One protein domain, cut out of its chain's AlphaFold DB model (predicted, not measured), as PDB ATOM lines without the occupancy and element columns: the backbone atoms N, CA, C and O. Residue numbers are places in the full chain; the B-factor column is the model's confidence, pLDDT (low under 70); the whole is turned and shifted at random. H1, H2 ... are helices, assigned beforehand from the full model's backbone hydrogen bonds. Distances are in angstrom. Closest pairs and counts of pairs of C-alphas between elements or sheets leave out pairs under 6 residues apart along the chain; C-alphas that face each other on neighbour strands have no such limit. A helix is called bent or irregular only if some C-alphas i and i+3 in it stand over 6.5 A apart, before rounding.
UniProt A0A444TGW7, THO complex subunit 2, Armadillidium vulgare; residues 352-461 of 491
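What this domain is: This is residues 352 to 461 of the 491 residues of the protein "THO complex subunit 2" of Armadillidium vulgare (UniProt A0A444TGW7). What does the model look like? Four helices, H1 to H4, lie side by side as an up-and-down bundle, each running against the one before it, and H5 packs at a slant on H3, on the side away from H1 and H2. What is it made of? The printed part has 110 residues with five named helices, H1 to H5 in chain order, and no named strand; the class is all helix. How large is it? It is compact, with a radius of gyration of the C-alphas of 13.5 A, and spans 37 by 35 by 25 A.

How they stand to each other: What touches the longest helix? H1, residues 356 to 376, touches H3, residues 404 to 421, at a shallow tilt of 13 degrees, the same way, the closest C-alphas being those of Gly 371 and Cys 416 at 4.1 A. With H2, residues 378 to 394, H1 forms a helical hairpin at a tilt of 37 degrees, only just steep; the closest C-alphas, Ile 374 and Met 381, are 6.5 A apart. What else does the hub, H3, touch? H2 and H3, a hairpin, only just touch, with 3 pairs of C-alphas within 8 A, the closest being Leu 392 and Tyr 406 at 6.7 A. With residues 417 to 421 alone H3 touches H4, residues 428 to 438, also a hairpin, closest at the C-alphas of Val 421 and Ala 431, 6.7 A. H5, residues 443 to 455, touches H3 at a steep tilt of 42 degrees, closest at the C-alphas of Asp 414 and Leu 449, 6.3 A, and is apart from H1 and H2. How are the backbones formed? Every O i to N i+4 pair is within hydrogen-bond range in H2, H4 and H5, against 10 of 17 in H1 and 10 of 14 in H3.

Where its parts are: Where are the ends of the helices? H1 begins at C-alpha 356, (120.114, 110.254, 105.293), and H5 ends at C-alpha 455, (121.236, 138.509, 119.524). How long are they? H1 measures 24.7 A, H2 24.8 A, H3 24.5 A, H4 15.1 A and H5 18.4 A. Which are irregular? In H1 C-alphas 369 and 372 are 9.2 A apart, and in H3 C-alphas 415 and 418 are 7.2 A apart.

The domain as a whole: How far does it reach? The two C-alphas farthest apart, those of Gly 400 and Glu 425, are 39.9 A apart. Is it unbroken? The printed part has no cut, and no link is long. Where is confidence low? Residues 397 to 401 are under 70, against a mean pLDDT of 86.8 for the printed part.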
ATOM      1  N   PHE A 352     111.132 102.663 110.191       79.31
ATOM      2  CA  PHE A 352     112.578 102.802 110.305       79.31
ATOM      3  C   PHE A 352     113.108 103.646 109.144       79.31
ATOM      4  O   PHE A 352     112.800 103.381 107.982       79.31
ATOM      5  N   ILE A 353     113.886 104.672 109.483       84.94
ATOM      6  CA  ILE A 353     114.509 105.570 108.513       84.94
ATOM      7  C   ILE A 353     115.698 104.841 107.896       84.94
ATOM      8  O   ILE A 353     116.605 104.425 108.619       84.94
ATOM      9  N   ASN A 354     115.703 104.712 106.569       85.69
ATOM     10  CA  ASN A 354     116.724 103.942 105.849       85.69
ATOM     11  C   ASN A 354     117.680 104.820 105.025       85.69
ATOM     12  O   ASN A 354     118.656 104.309 104.477       85.69
ATOM     13  N   SER A 355     117.430 106.131 104.938       87.81
ATOM     14  CA  SER A 355     118.254 107.088 104.188       87.81
ATOM     15  C   SER A 355     118.583 108.343 105.001       87.81
ATOM     16  O   SER A 355     117.820 108.763 105.871       87.81
ATOM     17  N   PHE A 356     119.720 108.975 104.694       85.62
ATOM     18  CA  PHE A 356     120.114 110.254 105.293       85.62
ATOM     19  C   PHE A 356     119.236 111.426 104.841       85.62
ATOM     20  O   PHE A 356     119.010 112.343 105.630       85.62
ATOM     21  N   ASP A 357     118.716 111.386 103.614       84.94
ATOM     22  CA  ASP A 357     117.797 112.416 103.122       84.94
ATOM     23  C   ASP A 357     116.444 112.301 103.839       84.94
ATOM     24  O   ASP A 357     115.940 113.282 104.380       84.94
ATOM     25  N   GLU A 358     115.935 111.073 103.993       87.31
ATOM     26  CA  GLU A 358     114.722 110.786 104.771       87.31
ATOM     27  C   GLU A 358     114.882 111.189 106.250       87.31
ATOM     28  O   GLU A 358     113.936 111.672 106.877       87.31
ATOM     29  N   PHE A 359     116.087 111.034 106.813       89.06
ATOM     30  CA  PHE A 359     116.403 111.520 108.156       89.06
ATOM     31  C   PHE A 359     116.244 113.039 108.258       89.06
ATOM     32  O   PHE A 359     115.584 113.507 109.182       89.06
ATOM     33  N   ALA A 360     116.800 113.811 107.321       88.25
ATOM     34  CA  ALA A 360     116.642 115.264 107.328       88.25
ATOM     35  C   ALA A 360     115.179 115.681 107.141       88.25
ATOM     36  O   ALA A 360     114.668 116.474 107.931       88.25
ATOM     37  N   GLU A 361     114.488 115.099 106.159       86.81
ATOM     38  CA  GLU A 361     113.095 115.425 105.840       86.81
ATOM     39  C   GLU A 361     112.139 115.162 107.009       86.81
ATOM     40  O   GLU A 361     111.246 115.969 107.270       86.81
ATOM     41  N   LYS A 362     112.320 114.053 107.737       84.94
ATOM     42  CA  LYS A 362     111.419 113.674 108.836       84.94
ATOM     43  C   LYS A 362     111.839 114.246 110.185       84.94
ATOM     44  O   LYS A 362     110.979 114.674 110.950       84.94
ATOM     45  N   VAL A 363     113.135 114.252 110.504       88.50
ATOM     46  CA  VAL A 363     113.620 114.579 111.857       88.50
ATOM     47  C   VAL A 363     113.846 116.075 112.038       88.50
ATOM     48  O   VAL A 363     113.526 116.600 113.102       88.50
ATOM     49  N   PHE A 364     114.356 116.802 111.039       88.62
ATOM     50  CA  PHE A 364     114.664 118.226 111.224       88.62
ATOM     51  C   PHE A 364     113.433 119.082 111.550       88.62
ATOM     52  O   PHE A 364     113.526 119.861 112.500       88.62
ATOM     53  N   PRO A 365     112.264 118.903 110.900       85.31
ATOM     54  CA  PRO A 365     111.052 119.616 111.299       85.31
ATOM     55  C   PRO A 365     110.644 119.328 112.749       85.31
ATOM     56  O   PRO A 365     110.238 120.239 113.466       85.31
ATOM     57  N   MET A 366     110.805 118.082 113.215       86.19
ATOM     58  CA  MET A 366     110.526 117.716 114.609       86.19
ATOM     59  C   MET A 366     111.470 118.431 115.582       86.19
ATOM     60  O   MET A 366     111.035 118.893 116.637       86.19
ATOM     61  N   LEU A 367     112.749 118.569 115.220       86.94
ATOM     62  CA  LEU A 367     113.739 119.287 116.025       86.94
ATOM     63  C   LEU A 367     113.483 120.793 116.066       86.94
ATOM     64  O   LEU A 367     113.622 121.389 117.133       86.94
ATOM     65  N   SER A 368     113.072 121.400 114.952       84.12
ATOM     66  CA  SER A 368     112.683 122.815 114.921       84.12
ATOM     67  C   SER A 368     111.467 123.089 115.811       84.12
ATOM     68  O   SER A 368     111.465 124.078 116.539       84.12
ATOM     69  N   VAL A 369     110.469 122.193 115.838       82.12
ATOM     70  CA  VAL A 369     109.316 122.325 116.752       82.12
ATOM     71  C   VAL A 369     109.726 122.140 118.217       82.12
ATOM     72  O   VAL A 369     109.241 122.861 119.089       82.12
ATOM     73  N   LEU A 370     110.634 121.202 118.508       84.94
ATOM     74  CA  LEU A 370     111.142 120.974 119.864       84.94
ATOM     75  C   LEU A 370     111.987 122.155 120.380       84.94
ATOM     76  O   LEU A 370     111.950 122.477 121.570       84.94
ATOM     77  N   GLY A 371     112.754 122.799 119.497       85.62
ATOM     78  CA  GLY A 371     113.562 123.978 119.803       85.62
ATOM     79  C   GLY A 371     114.571 123.745 120.944       85.62
ATOM     80  O   GLY A 371     115.198 122.683 121.008       85.62
ATOM     81  N   PRO A 372     114.751 124.696 121.885       86.06
ATOM     82  CA  PRO A 372     115.751 124.589 122.957       86.06
ATOM     83  C   PRO A 372     115.444 123.490 123.987       86.06
ATOM     84  O   PRO A 372     116.273 123.203 124.855       86.06
ATOM     85  N   TYR A 373     114.257 122.877 123.941       86.06
ATOM     86  CA  TYR A 373     113.800 121.904 124.938       86.06
ATOM     87  C   TYR A 373     114.397 120.505 124.760       86.06
ATOM     88  O   TYR A 373     114.235 119.660 125.635       86.06
ATOM     89  N   ILE A 374     115.183 120.272 123.703       87.56
ATOM     90  CA  ILE A 374     115.938 119.019 123.532       87.56
ATOM     91  C   ILE A 374     116.920 118.743 124.683       87.56
ATOM     92  O   ILE A 374     117.292 117.597 124.905       87.56
ATOM     93  N   HIS A 375     117.302 119.762 125.466       87.31
ATOM     94  CA  HIS A 375     118.174 119.594 126.633       87.31
ATOM     95  C   HIS A 375     117.626 118.609 127.686       87.31
ATOM     96  O   HIS A 375     118.402 118.075 128.476       87.31
ATOM     97  N   HIS A 376     116.314 118.341 127.686       85.25
ATOM     98  CA  HIS A 376     115.700 117.325 128.543       85.25
ATOM     99  C   HIS A 376     116.134 115.891 128.188       85.25
ATOM    100  O   HIS A 376     116.153 115.037 129.072       85.25
ATOM    101  N   ASP A 377     116.530 115.628 126.936       85.94
ATOM    102  CA  ASP A 377     117.065 114.339 126.486       85.94
ATOM    103  C   ASP A 377     118.452 114.510 125.845       85.94
ATOM    104  O   ASP A 377     118.634 114.685 124.635       85.94
ATOM    105  N   VAL A 378     119.469 114.408 126.701       87.75
ATOM    106  CA  VAL A 378     120.881 114.494 126.311       87.75
ATOM    107  C   VAL A 378     121.270 113.380 125.337       87.75
ATOM    108  O   VAL A 378     122.086 113.598 124.440       87.75
ATOM    109  N   CYS A 379     120.684 112.187 125.481       89.25
ATOM    110  CA  CYS A 379     121.006 111.043 124.635       89.25
ATOM    111  C   CYS A 379     120.526 111.272 123.198       89.25
ATOM    112  O   CYS A 379     121.257 110.968 122.251       89.25
ATOM    113  N   LEU A 380     119.324 111.828 123.030       90.44
ATOM    114  CA  LEU A 380     118.786 112.200 121.723       90.44
ATOM    115  C   LEU A 380     119.663 113.257 121.043       90.44
ATOM    116  O   LEU A 380     120.095 113.052 119.905       90.44
ATOM    117  N   MET A 381     119.996 114.337 121.758       91.50
ATOM    118  CA  MET A 381     120.879 115.395 121.251       91.50
ATOM    119  C   MET A 381     122.225 114.827 120.779       91.50
ATOM    120  O   MET A 381     122.714 115.161 119.698       91.50
ATOM    121  N   TYR A 382     122.797 113.909 121.558       91.94
ATOM    122  CA  TYR A 382     124.061 113.256 121.240       91.94
ATOM    123  C   TYR A 382     123.993 112.400 119.965       91.94
ATOM    124  O   TYR A 382     124.878 112.480 119.107       91.94
ATOM    125  N   LYS A 383     122.925 111.608 119.804       92.56
ATOM    126  CA  LYS A 383     122.695 110.789 118.601       92.56
ATOM    127  C   LYS A 383     122.567 111.658 117.348       92.56
ATOM    128  O   LYS A 383     123.224 111.363 116.353       92.56
ATOM    129  N   ILE A 384     121.795 112.745 117.416       93.38
ATOM    130  CA  ILE A 384     121.608 113.683 116.297       93.38
ATOM    131  C   ILE A 384     122.942 114.309 115.894       93.38
ATOM    132  O   ILE A 384     123.314 114.264 114.723       93.38
ATOM    133  N   LEU A 385     123.703 114.834 116.860       94.00
ATOM    134  CA  LEU A 385     125.010 115.437 116.598       94.00
ATOM    135  C   LEU A 385     125.978 114.447 115.944       94.00
ATOM    136  O   LEU A 385     126.695 114.819 115.018       94.00
ATOM    137  N   ARG A 386     126.008 113.189 116.396       93.12
ATOM    138  CA  ARG A 386     126.881 112.156 115.820       93.12
ATOM    139  C   ARG A 386     126.475 111.765 114.401       93.12
ATOM    140  O   ARG A 386     127.344 111.747 113.529       93.12
ATOM    141  N   ILE A 387     125.191 111.490 114.163       92.62
ATOM    142  CA  ILE A 387     124.668 111.125 112.835       92.62
ATOM    143  C   ILE A 387     124.942 112.261 111.845       92.62
ATOM    144  O   ILE A 387     125.599 112.048 110.825       92.62
ATOM    145  N   SER A 388     124.554 113.491 112.191       92.81
ATOM    146  CA  SER A 388     124.781 114.655 111.336       92.81
ATOM    147  C   SER A 388     126.264 114.909 111.086       92.81
ATOM    148  O   SER A 388     126.642 115.252 109.971       92.81
ATOM    149  N   ARG A 389     127.148 114.689 112.068       92.44
ATOM    150  CA  ARG A 389     128.599 114.848 111.876       92.44
ATOM    151  C   ARG A 389     129.168 113.871 110.853       92.44
ATOM    152  O   ARG A 389     130.033 114.265 110.072       92.44
ATOM    153  N   VAL A 390     128.719 112.615 110.865       91.81
ATOM    154  CA  VAL A 390     129.136 111.613 109.871       91.81
ATOM    155  C   VAL A 390     128.726 112.075 108.474       91.81
ATOM    156  O   VAL A 390     129.580 112.139 107.590       91.81
ATOM    157  N   ILE A 391     127.474 112.508 108.307       89.81
ATOM    158  CA  ILE A 391     126.943 113.000 107.029       89.81
ATOM    159  C   ILE A 391     127.711 114.246 106.563       89.81
ATOM    160  O   ILE A 391     128.201 114.291 105.438       89.81
ATOM    161  N   LEU A 392     127.921 115.232 107.441       89.56
ATOM    162  CA  LEU A 392     128.649 116.463 107.114       89.56
ATOM    163  C   LEU A 392     130.101 116.216 106.689       89.56
ATOM    164  O   LEU A 392     130.631 116.965 105.871       89.56
ATOM    165  N   LYS A 393     130.757 115.181 107.231       89.06
ATOM    166  CA  LYS A 393     132.118 114.796 106.831       89.06
ATOM    167  C   LYS A 393     132.169 114.137 105.451       89.06
ATOM    168  O   LYS A 393     133.212 114.226 104.808       89.06
ATOM    169  N   MET A 394     131.083 113.500 105.008       86.94
ATOM    170  CA  MET A 394     130.974 112.908 103.669       86.94
ATOM    171  C   MET A 394     130.784 113.971 102.574       86.94
ATOM    172  O   MET A 394     131.079 113.709 101.411       86.94
ATOM    173  N   ILE A 395     130.329 115.179 102.928       84.12
ATOM    174  CA  ILE A 395     130.104 116.265 101.967       84.12
ATOM    175  C   ILE A 395     131.452 116.792 101.432       84.12
ATOM    176  O   ILE A 395     132.335 117.137 102.228       84.12
ATOM    177  N   PRO A 396     131.624 116.930 100.100       78.62
ATOM    178  CA  PRO A 396     132.869 117.406  99.506       78.62
ATOM    179  C   PRO A 396     133.271 118.797 100.010       78.62
ATOM    180  O   PRO A 396     132.472 119.738 100.048       78.62
ATOM    181  N   LYS A 397     134.552 118.963 100.349       69.31
ATOM    182  CA  LYS A 397     135.120 120.261 100.733       69.31
ATOM    183  C   LYS A 397     135.449 121.066  99.467       69.31
ATOM    184  O   LYS A 397     136.514 120.892  98.890       69.31
ATOM    185  N   GLY A 398     134.545 121.948  99.032       66.12
ATOM    186  CA  GLY A 398     134.742 122.817  97.860       66.12
ATOM    187  C   GLY A 398     133.762 123.998  97.786       66.12
ATOM    188  O   GLY A 398     132.865 124.114  98.620       66.12
ATOM    189  N   LYS A 399     133.934 124.879  96.785       58.66
ATOM    190  CA  LYS A 399     133.054 126.041  96.497       58.66
ATOM    191  C   LYS A 399     131.796 125.680  95.676       58.66
ATOM    192  O   LYS A 399     131.150 126.570  95.136       58.66
ATOM    193  N   GLY A 400     131.480 124.393  95.546       63.09
ATOM    194  CA  GLY A 400     130.276 123.924  94.855       63.09
ATOM    195  C   GLY A 400     129.009 124.094  95.695       63.09
ATOM    196  O   GLY A 400     129.078 124.363  96.897       63.09
ATOM    197  N   VAL A 401     127.851 123.909  95.054       63.59
ATOM    198  CA  VAL A 401     126.556 123.815  95.741       63.59
ATOM    199  C   VAL A 401     126.620 122.637  96.710       63.59
ATOM    200  O   VAL A 401     126.918 121.511  96.314       63.59
ATOM    201  N   LYS A 402     126.408 122.913  97.996       74.12
ATOM    202  CA  LYS A 402     126.371 121.875  99.031       74.12
ATOM    203  C   LYS A 402     124.987 121.227  99.062       74.12
ATOM    204  O   LYS A 402     124.019 121.848  98.630       74.12
ATOM    205  N   SER A 403     124.902 119.992  99.557       79.38
ATOM    206  CA  SER A 403     123.628 119.273  99.690       79.38
ATOM    207  C   SER A 403     122.623 120.054 100.544       79.38
ATOM    208  O   SER A 403     123.031 120.821 101.419       79.38
ATOM    209  N   SER A 404     121.319 119.831 100.321       84.31
ATOM    210  CA  SER A 404     120.241 120.442 101.122       84.31
ATOM    211  C   SER A 404     120.499 120.253 102.618       84.31
ATOM    212  O   SER A 404     120.583 121.227 103.365       84.31
ATOM    213  N   PHE A 405     120.850 119.018 103.003       88.75
ATOM    214  CA  PHE A 405     121.233 118.631 104.360       88.75
ATOM    215  C   PHE A 405     122.204 119.611 105.038       88.75
ATOM    216  O   PHE A 405     122.059 119.917 106.219       88.75
ATOM    217  N   TYR A 406     123.215 120.109 104.314       89.25
ATOM    218  CA  TYR A 406     124.217 121.016 104.875       89.25
ATOM    219  C   TYR A 406     123.599 122.310 105.411       89.25
ATOM    220  O   TYR A 406     124.013 122.792 106.471       89.25
ATOM    221  N   TYR A 407     122.661 122.884 104.654       89.06
ATOM    222  CA  TYR A 407     121.981 124.129 104.997       89.06
ATOM    223  C   TYR A 407     120.825 123.879 105.961       89.06
ATOM    224  O   TYR A 407     120.680 124.634 106.919       89.06
ATOM    225  N   ASP A 408     120.089 122.786 105.784       89.25
ATOM    226  CA  ASP A 408     118.982 122.424 106.671       89.25
ATOM    227  C   ASP A 408     119.492 122.153 108.094       89.25
ATOM    228  O   ASP A 408     118.937 122.646 109.077       89.25
ATOM    229  N   PHE A 409     120.640 121.479 108.224       92.94
ATOM    230  CA  PHE A 409     121.252 121.250 109.529       92.94
ATOM    231  C   PHE A 409     121.829 122.529 110.162       92.94
ATOM    232  O   PHE A 409     121.906 122.619 111.387       92.94
ATOM    233  N   LEU A 410     122.200 123.550 109.374       90.69
ATOM    234  CA  LEU A 410     122.554 124.862 109.937       90.69
ATOM    235  C   LEU A 410     121.355 125.512 110.630       90.69
ATOM    236  O   LEU A 410     121.543 126.112 111.686       90.69
ATOM    237  N   SER A 411     120.151 125.368 110.074       89.25
ATOM    238  CA  SER A 411     118.918 125.842 110.710       89.25
ATOM    239  C   SER A 411     118.649 125.090 112.016       89.25
ATOM    240  O   SER A 411     118.396 125.719 113.038       89.25
ATOM    241  N   VAL A 412     118.837 123.764 112.036       90.75
ATOM    242  CA  VAL A 412     118.712 122.952 113.266       90.75
ATOM    243  C   VAL A 412     119.728 123.371 114.339       90.75
ATOM    244  O   VAL A 412     119.406 123.419 115.529       90.75
ATOM    245  N   LEU A 413     120.964 123.690 113.942       92.31
ATOM    246  CA  LEU A 413     121.977 124.209 114.863       92.31
ATOM    247  C   LEU A 413     121.573 125.564 115.461       92.31
ATOM    248  O   LEU A 413     121.814 125.780 116.648       92.31
ATOM    249  N   ASP A 414     120.980 126.445 114.651       89.00
ATOM    250  CA  ASP A 414     120.549 127.795 115.036       89.00
ATOM    251  C   ASP A 414     119.335 127.751 115.973       89.00
ATOM    252  O   ASP A 414     119.388 128.312 117.061       89.00
ATOM    253  N   GLU A 415     118.275 127.030 115.599       84.06
ATOM    254  CA  GLU A 415     116.970 127.043 116.281       84.06
ATOM    255  C   GLU A 415     116.882 126.094 117.485       84.06
ATOM    256  O   GLU A 415     116.163 126.371 118.445       84.06
ATOM    257  N   CYS A 416     117.611 124.974 117.459       88.56
ATOM    258  CA  CYS A 416     117.450 123.892 118.433       88.56
ATOM    259  C   CYS A 416     118.725 123.645 119.248       88.56
ATOM    260  O   CYS A 416     118.748 123.865 120.462       88.56
ATOM    261  N   LEU A 417     119.814 123.219 118.596       92.00
ATOM    262  CA  LEU A 417     120.962 122.635 119.300       92.00
ATOM    263  C   LEU A 417     121.779 123.666 120.093       92.00
ATOM    264  O   LEU A 417     122.109 123.408 121.249       92.00
ATOM    265  N   LEU A 418     122.101 124.834 119.524       90.56
ATOM    266  CA  LEU A 418     122.840 125.876 120.252       90.56
ATOM    267  C   LEU A 418     122.020 126.529 121.372       90.56
ATOM    268  O   LEU A 418     122.553 126.698 122.473       90.56
ATOM    269  N   PRO A 419     120.738 126.880 121.163       89.62
ATOM    270  CA  PRO A 419     119.870 127.311 122.252       89.62
ATOM    271  C   PRO A 419     119.778 126.290 123.389       89.62
ATOM    272  O   PRO A 419     119.812 126.684 124.552       89.62
ATOM    273  N   ALA A 420     119.736 124.992 123.079       90.25
ATOM    274  CA  ALA A 420     119.705 123.938 124.088       90.25
ATOM    275  C   ALA A 420     120.988 123.861 124.928       90.25
ATOM    276  O   ALA A 420     120.905 123.601 126.126       90.25
ATOM    277  N   VAL A 421     122.163 124.164 124.356       90.00
ATOM    278  CA  VAL A 421     123.415 124.255 125.136       90.00
ATOM    279  C   VAL A 421     123.284 125.282 126.265       90.00
ATOM    280  O   VAL A 421     123.715 125.018 127.384       90.00
ATOM    281  N   SER A 422     122.621 126.414 126.006       87.56
ATOM    282  CA  SER A 422     122.355 127.450 127.015       87.56
ATOM    283  C   SER A 422     121.417 127.007 128.138       87.56
ATOM    284  O   SER A 422     121.286 127.736 129.118       87.56
ATOM    285  N   MET A 423     120.714 125.882 127.989       85.31
ATOM    286  CA  MET A 423     119.770 125.369 128.985       85.31
ATOM    287  C   MET A 423     120.422 124.414 129.992       85.31
ATOM    288  O   MET A 423     119.874 124.219 131.072       85.31
ATOM    289  N   PHE A 424     121.596 123.854 129.686       85.81
ATOM    290  CA  PHE A 424     122.321 122.994 130.623       85.81
ATOM    291  C   PHE A 424     122.968 123.802 131.752       85.81
ATOM    292  O   PHE A 424     123.580 124.841 131.513       85.81
ATOM    293  N   GLU A 425     122.893 123.297 132.986       75.25
ATOM    294  CA  GLU A 425     123.525 123.954 134.136       75.25
ATOM    295  C   GLU A 425     125.054 123.804 134.131       75.25
ATOM    296  O   GLU A 425     125.759 124.750 134.476       75.25
ATOM    297  N   SER A 426     125.573 122.634 133.737       76.19
ATOM    298  CA  SER A 426     127.007 122.354 133.550       76.19
ATOM    299  C   SER A 426     127.203 121.030 132.804       76.19
ATOM    300  O   SER A 426     127.165 119.961 133.406       76.19
ATOM    301  N   ASN A 427     127.406 121.083 131.485       82.62
ATOM    302  CA  ASN A 427     127.701 119.891 130.679       82.62
ATOM    303  C   ASN A 427     128.754 120.183 129.589       82.62
ATOM    304  O   ASN A 427     128.400 120.440 128.434       82.62
ATOM    305  N   PRO A 428     130.057 120.152 129.937       86.38
ATOM    306  CA  PRO A 428     131.143 120.397 128.986       86.38
ATOM    307  C   PRO A 428     131.190 119.371 127.849       86.38
ATOM    308  O   PRO A 428     131.532 119.717 126.724       86.38
ATOM    309  N   CYS A 429     130.798 118.123 128.117       88.12
ATOM    310  CA  CYS A 429     130.831 117.042 127.132       88.12
ATOM    311  C   CYS A 429     129.911 117.329 125.940       88.12
ATOM    312  O   CYS A 429     130.294 117.113 124.794       88.12
ATOM    313  N   ILE A 430     128.708 117.852 126.197       89.62
ATOM    314  CA  ILE A 430     127.789 118.240 125.121       89.62
ATOM    315  C   ILE A 430     128.296 119.462 124.359       89.62
ATOM    316  O   ILE A 430     128.155 119.512 123.139       89.62
ATOM    317  N   ALA A 431     128.915 120.425 125.051       90.12
ATOM    318  CA  ALA A 431     129.500 121.595 124.404       90.12
ATOM    319  C   ALA A 431     130.633 121.191 123.447       90.12
ATOM    320  O   ALA A 431     130.686 121.684 122.319       90.12
ATOM    321  N   GLU A 432     131.475 120.241 123.859       92.31
ATOM    322  CA  GLU A 432     132.524 119.675 123.011       92.31
ATOM    323  C   GLU A 432     131.928 118.930 121.809       92.31
ATOM    324  O   GLU A 432     132.334 119.151 120.670       92.31
ATOM    325  N   GLU A 433     130.892 118.114 122.012       92.94
ATOM    326  CA  GLU A 433     130.244 117.377 120.921       92.94
ATOM    327  C   GLU A 433     129.600 118.315 119.875       92.94
ATOM    328  O   GLU A 433     129.639 118.061 118.659       92.94
ATOM    329  N   VAL A 434     129.026 119.430 120.337       93.69
ATOM    330  CA  VAL A 434     128.506 120.505 119.486       93.69
ATOM    331  C   VAL A 434     129.649 121.185 118.731       93.69
ATOM    332  O   VAL A 434     129.557 121.352 117.512       93.69
ATOM    333  N   TRP A 435     130.751 121.522 119.405       93.81
ATOM    334  CA  TRP A 435     131.928 122.122 118.776       93.81
ATOM    335  C   TRP A 435     132.545 121.220 117.699       93.81
ATOM    336  O   TRP A 435     132.788 121.679 116.579       93.81
ATOM    337  N   GLU A 436     132.707 119.928 117.983       94.50
ATOM    338  CA  GLU A 436     133.211 118.916 117.047       94.50
ATOM    339  C   GLU A 436     132.378 118.820 115.764       94.50
ATOM    340  O   GLU A 436     132.886 118.451 114.699       94.50
ATOM    341  N   THR A 437     131.099 119.178 115.854       93.06
ATOM    342  CA  THR A 437     130.173 119.222 114.724       93.06
ATOM    343  C   THR A 437     130.251 120.572 114.001       93.06
ATOM    344  O   THR A 437     130.424 120.617 112.782       93.06
ATOM    345  N   ILE A 438     130.212 121.687 114.739       93.19
ATOM    346  CA  ILE A 438     130.233 123.046 114.178       93.19
ATOM    347  C   ILE A 438     131.573 123.365 113.503       93.19
ATOM    348  O   ILE A 438     131.585 124.056 112.485       93.19
ATOM    349  N   LYS A 439     132.707 122.839 113.987       93.06
ATOM    350  CA  LYS A 439     134.039 123.094 113.404       93.06
ATOM    351  C   LYS A 439     134.196 122.608 111.958       93.06
ATOM    352  O   LYS A 439     135.113 123.055 111.271       93.06
ATOM    353  N   ILE A 440     133.316 121.716 111.489       91.19
ATOM    354  CA  ILE A 440     133.267 121.273 110.085       91.19
ATOM    355  C   ILE A 440     132.850 122.433 109.167       91.19
ATOM    356  O   ILE A 440     133.267 122.501 108.009       91.19
ATOM    357  N   TYR A 441     132.061 123.375 109.687       90.75
ATOM    358  CA  TYR A 441     131.612 124.539 108.944       90.75
ATOM    359  C   TYR A 441     132.718 125.605 108.811       90.75
ATOM    360  O   TYR A 441     133.473 125.872 109.757       90.75
ATOM    361  N   PRO A 442     132.798 126.294 107.654       90.94
ATOM    362  CA  PRO A 442     133.692 127.429 107.469       90.94
ATOM    363  C   PRO A 442     133.485 128.510 108.532       90.94
ATOM    364  O   PRO A 442     132.373 128.730 109.012       90.94
ATOM    365  N   TYR A 443     134.559 129.237 108.842       91.44
ATOM    366  CA  TYR A 443     134.578 130.323 109.828       91.44
ATOM    367  C   TYR A 443     133.391 131.293 109.693       91.44
ATOM    368  O   TYR A 443     132.727 131.597 110.679       91.44
ATOM    369  N   GLN A 444     133.072 131.717 108.466       92.00
ATOM    370  CA  GLN A 444     131.994 132.674 108.199       92.00
ATOM    371  C   GLN A 444     130.621 132.169 108.673       92.00
ATOM    372  O   GLN A 444     129.879 132.913 109.311       92.00
ATOM    373  N   HIS A 445     130.297 130.895 108.417       90.94
ATOM    374  CA  HIS A 445     129.038 130.300 108.871       90.94
ATOM    375  C   HIS A 445     128.991 130.196 110.395       90.94
ATOM    376  O   HIS A 445     127.971 130.531 110.989       90.94
ATOM    377  N   ARG A 446     130.106 129.815 111.034       93.69
ATOM    378  CA  ARG A 446     130.198 129.716 112.499       93.69
ATOM    379  C   ARG A 446     129.960 131.062 113.181       93.69
ATOM    380  O   ARG A 446     129.175 131.144 114.115       93.69
ATOM    381  N   TYR A 447     130.580 132.131 112.688       92.62
ATOM    382  CA  TYR A 447     130.400 133.466 113.268       92.62
ATOM    383  C   TYR A 447     129.012 134.041 113.005       92.62
ATOM    384  O   TYR A 447     128.459 134.705 113.879       92.62
ATOM    385  N   LYS A 448     128.415 133.748 111.841       91.50
ATOM    386  CA  LYS A 448     127.015 134.093 111.578       91.50
ATOM    387  C   LYS A 448     126.085 133.398 112.576       91.50
ATOM    388  O   LYS A 448     125.219 134.051 113.148       91.50
ATOM    389  N   LEU A 449     126.321 132.112 112.822       91.12
ATOM    390  CA  LEU A 449     125.571 131.305 113.778       91.12
ATOM    391  C   LEU A 449     125.702 131.855 115.210       91.12
ATOM    392  O   LEU A 449     124.702 132.084 115.881       91.12
ATOM    393  N   TYR A 450     126.919 132.181 115.657       91.50
ATOM    394  CA  TYR A 450     127.138 132.799 116.971       91.50
ATOM    395  C   TYR A 450     126.506 134.188 117.096       91.50
ATOM    396  O   TYR A 450     125.994 134.539 118.159       91.50
ATOM    397  N   GLY A 451     126.530 134.979 116.020       90.38
ATOM    398  CA  GLY A 451     125.882 136.286 115.973       90.38
ATOM    399  C   GLY A 451     124.373 136.183 116.193       90.38
ATOM    400  O   GLY A 451     123.834 136.899 117.040       90.38
ATOM    401  N   ARG A 452     123.715 135.253 115.490       88.12
ATOM    402  CA  ARG A 452     122.278 134.983 115.640       88.12
ATOM    403  C   ARG A 452     121.930 134.442 117.015       88.12
ATOM    404  O   ARG A 452     121.101 135.030 117.702       88.12
ATOM    405  N   TRP A 453     122.647 133.422 117.477       87.75
ATOM    406  CA  TRP A 453     122.432 132.839 118.801       87.75
ATOM    407  C   TRP A 453     122.527 133.879 119.929       87.75
ATOM    408  O   TRP A 453     121.721 133.878 120.861       87.75
ATOM    409  N   LYS A 454     123.476 134.819 119.832       85.50
ATOM    410  CA  LYS A 454     123.681 135.868 120.842       85.50
ATOM    411  C   LYS A 454     122.562 136.915 120.875       85.50
ATOM    412  O   LYS A 454     122.230 137.391 121.970       85.50
ATOM    413  N   ASN A 455     122.048 137.300 119.704       84.94
ATOM    414  CA  ASN A 455     121.236 138.509 119.524       84.94
ATOM    415  C   ASN A 455     119.764 138.236 119.173       84.94
ATOM    416  O   ASN A 455     118.915 139.040 119.536       84.94
ATOM    417  N   GLU A 456     119.461 137.135 118.488       84.12
ATOM    418  CA  GLU A 456     118.137 136.831 117.931       84.12
ATOM    419  C   GLU A 456     117.508 135.641 118.662       84.12
ATOM    420  O   GLU A 456     116.561 135.818 119.428       84.12
ATOM    421  N   THR A 457     118.081 134.444 118.507       79.31
ATOM    422  CA  THR A 457     117.466 133.175 118.935       79.31
ATOM    423  C   THR A 457     117.160 133.134 120.429       79.31
ATOM    424  O   THR A 457     116.136 132.623 120.879       79.31
ATOM    425  N   TYR A 458     118.030 133.752 121.222       76.25
ATOM    426  CA  TYR A 458     117.877 133.857 122.663       76.25
ATOM    427  C   TYR A 458     116.610 134.618 123.104       76.25
ATOM    428  O   TYR A 458     116.048 134.329 124.160       76.25
ATOM    429  N   LEU A 459     116.158 135.597 122.315       80.31
ATOM    430  CA  LEU A 459     115.017 136.456 122.645       80.31
ATOM    431  C   LEU A 459     113.663 135.822 122.307       80.31
ATOM    432  O   LEU A 459     112.634 136.399 122.657       80.31
ATOM    433  N   LEU A 460     113.660 134.665 121.640       79.31
ATOM    434  CA  LEU A 460     112.446 133.987 121.186       79.31
ATOM    435  C   LEU A 460     111.745 133.204 122.303       79.31
ATOM    436  O   LEU A 460     110.528 133.060 122.271       79.31
ATOM    437  N   HIS A 461     112.487 132.745 123.316       81.38
ATOM    438  CA  HIS A 461     111.948 131.894 124.378       81.38
ATOM    439  C   HIS A 461     112.129 132.516 125.765       81.38
ATOM    440  O   HIS A 461     113.249 132.794 126.198       81.38
TER     441      HIS A 461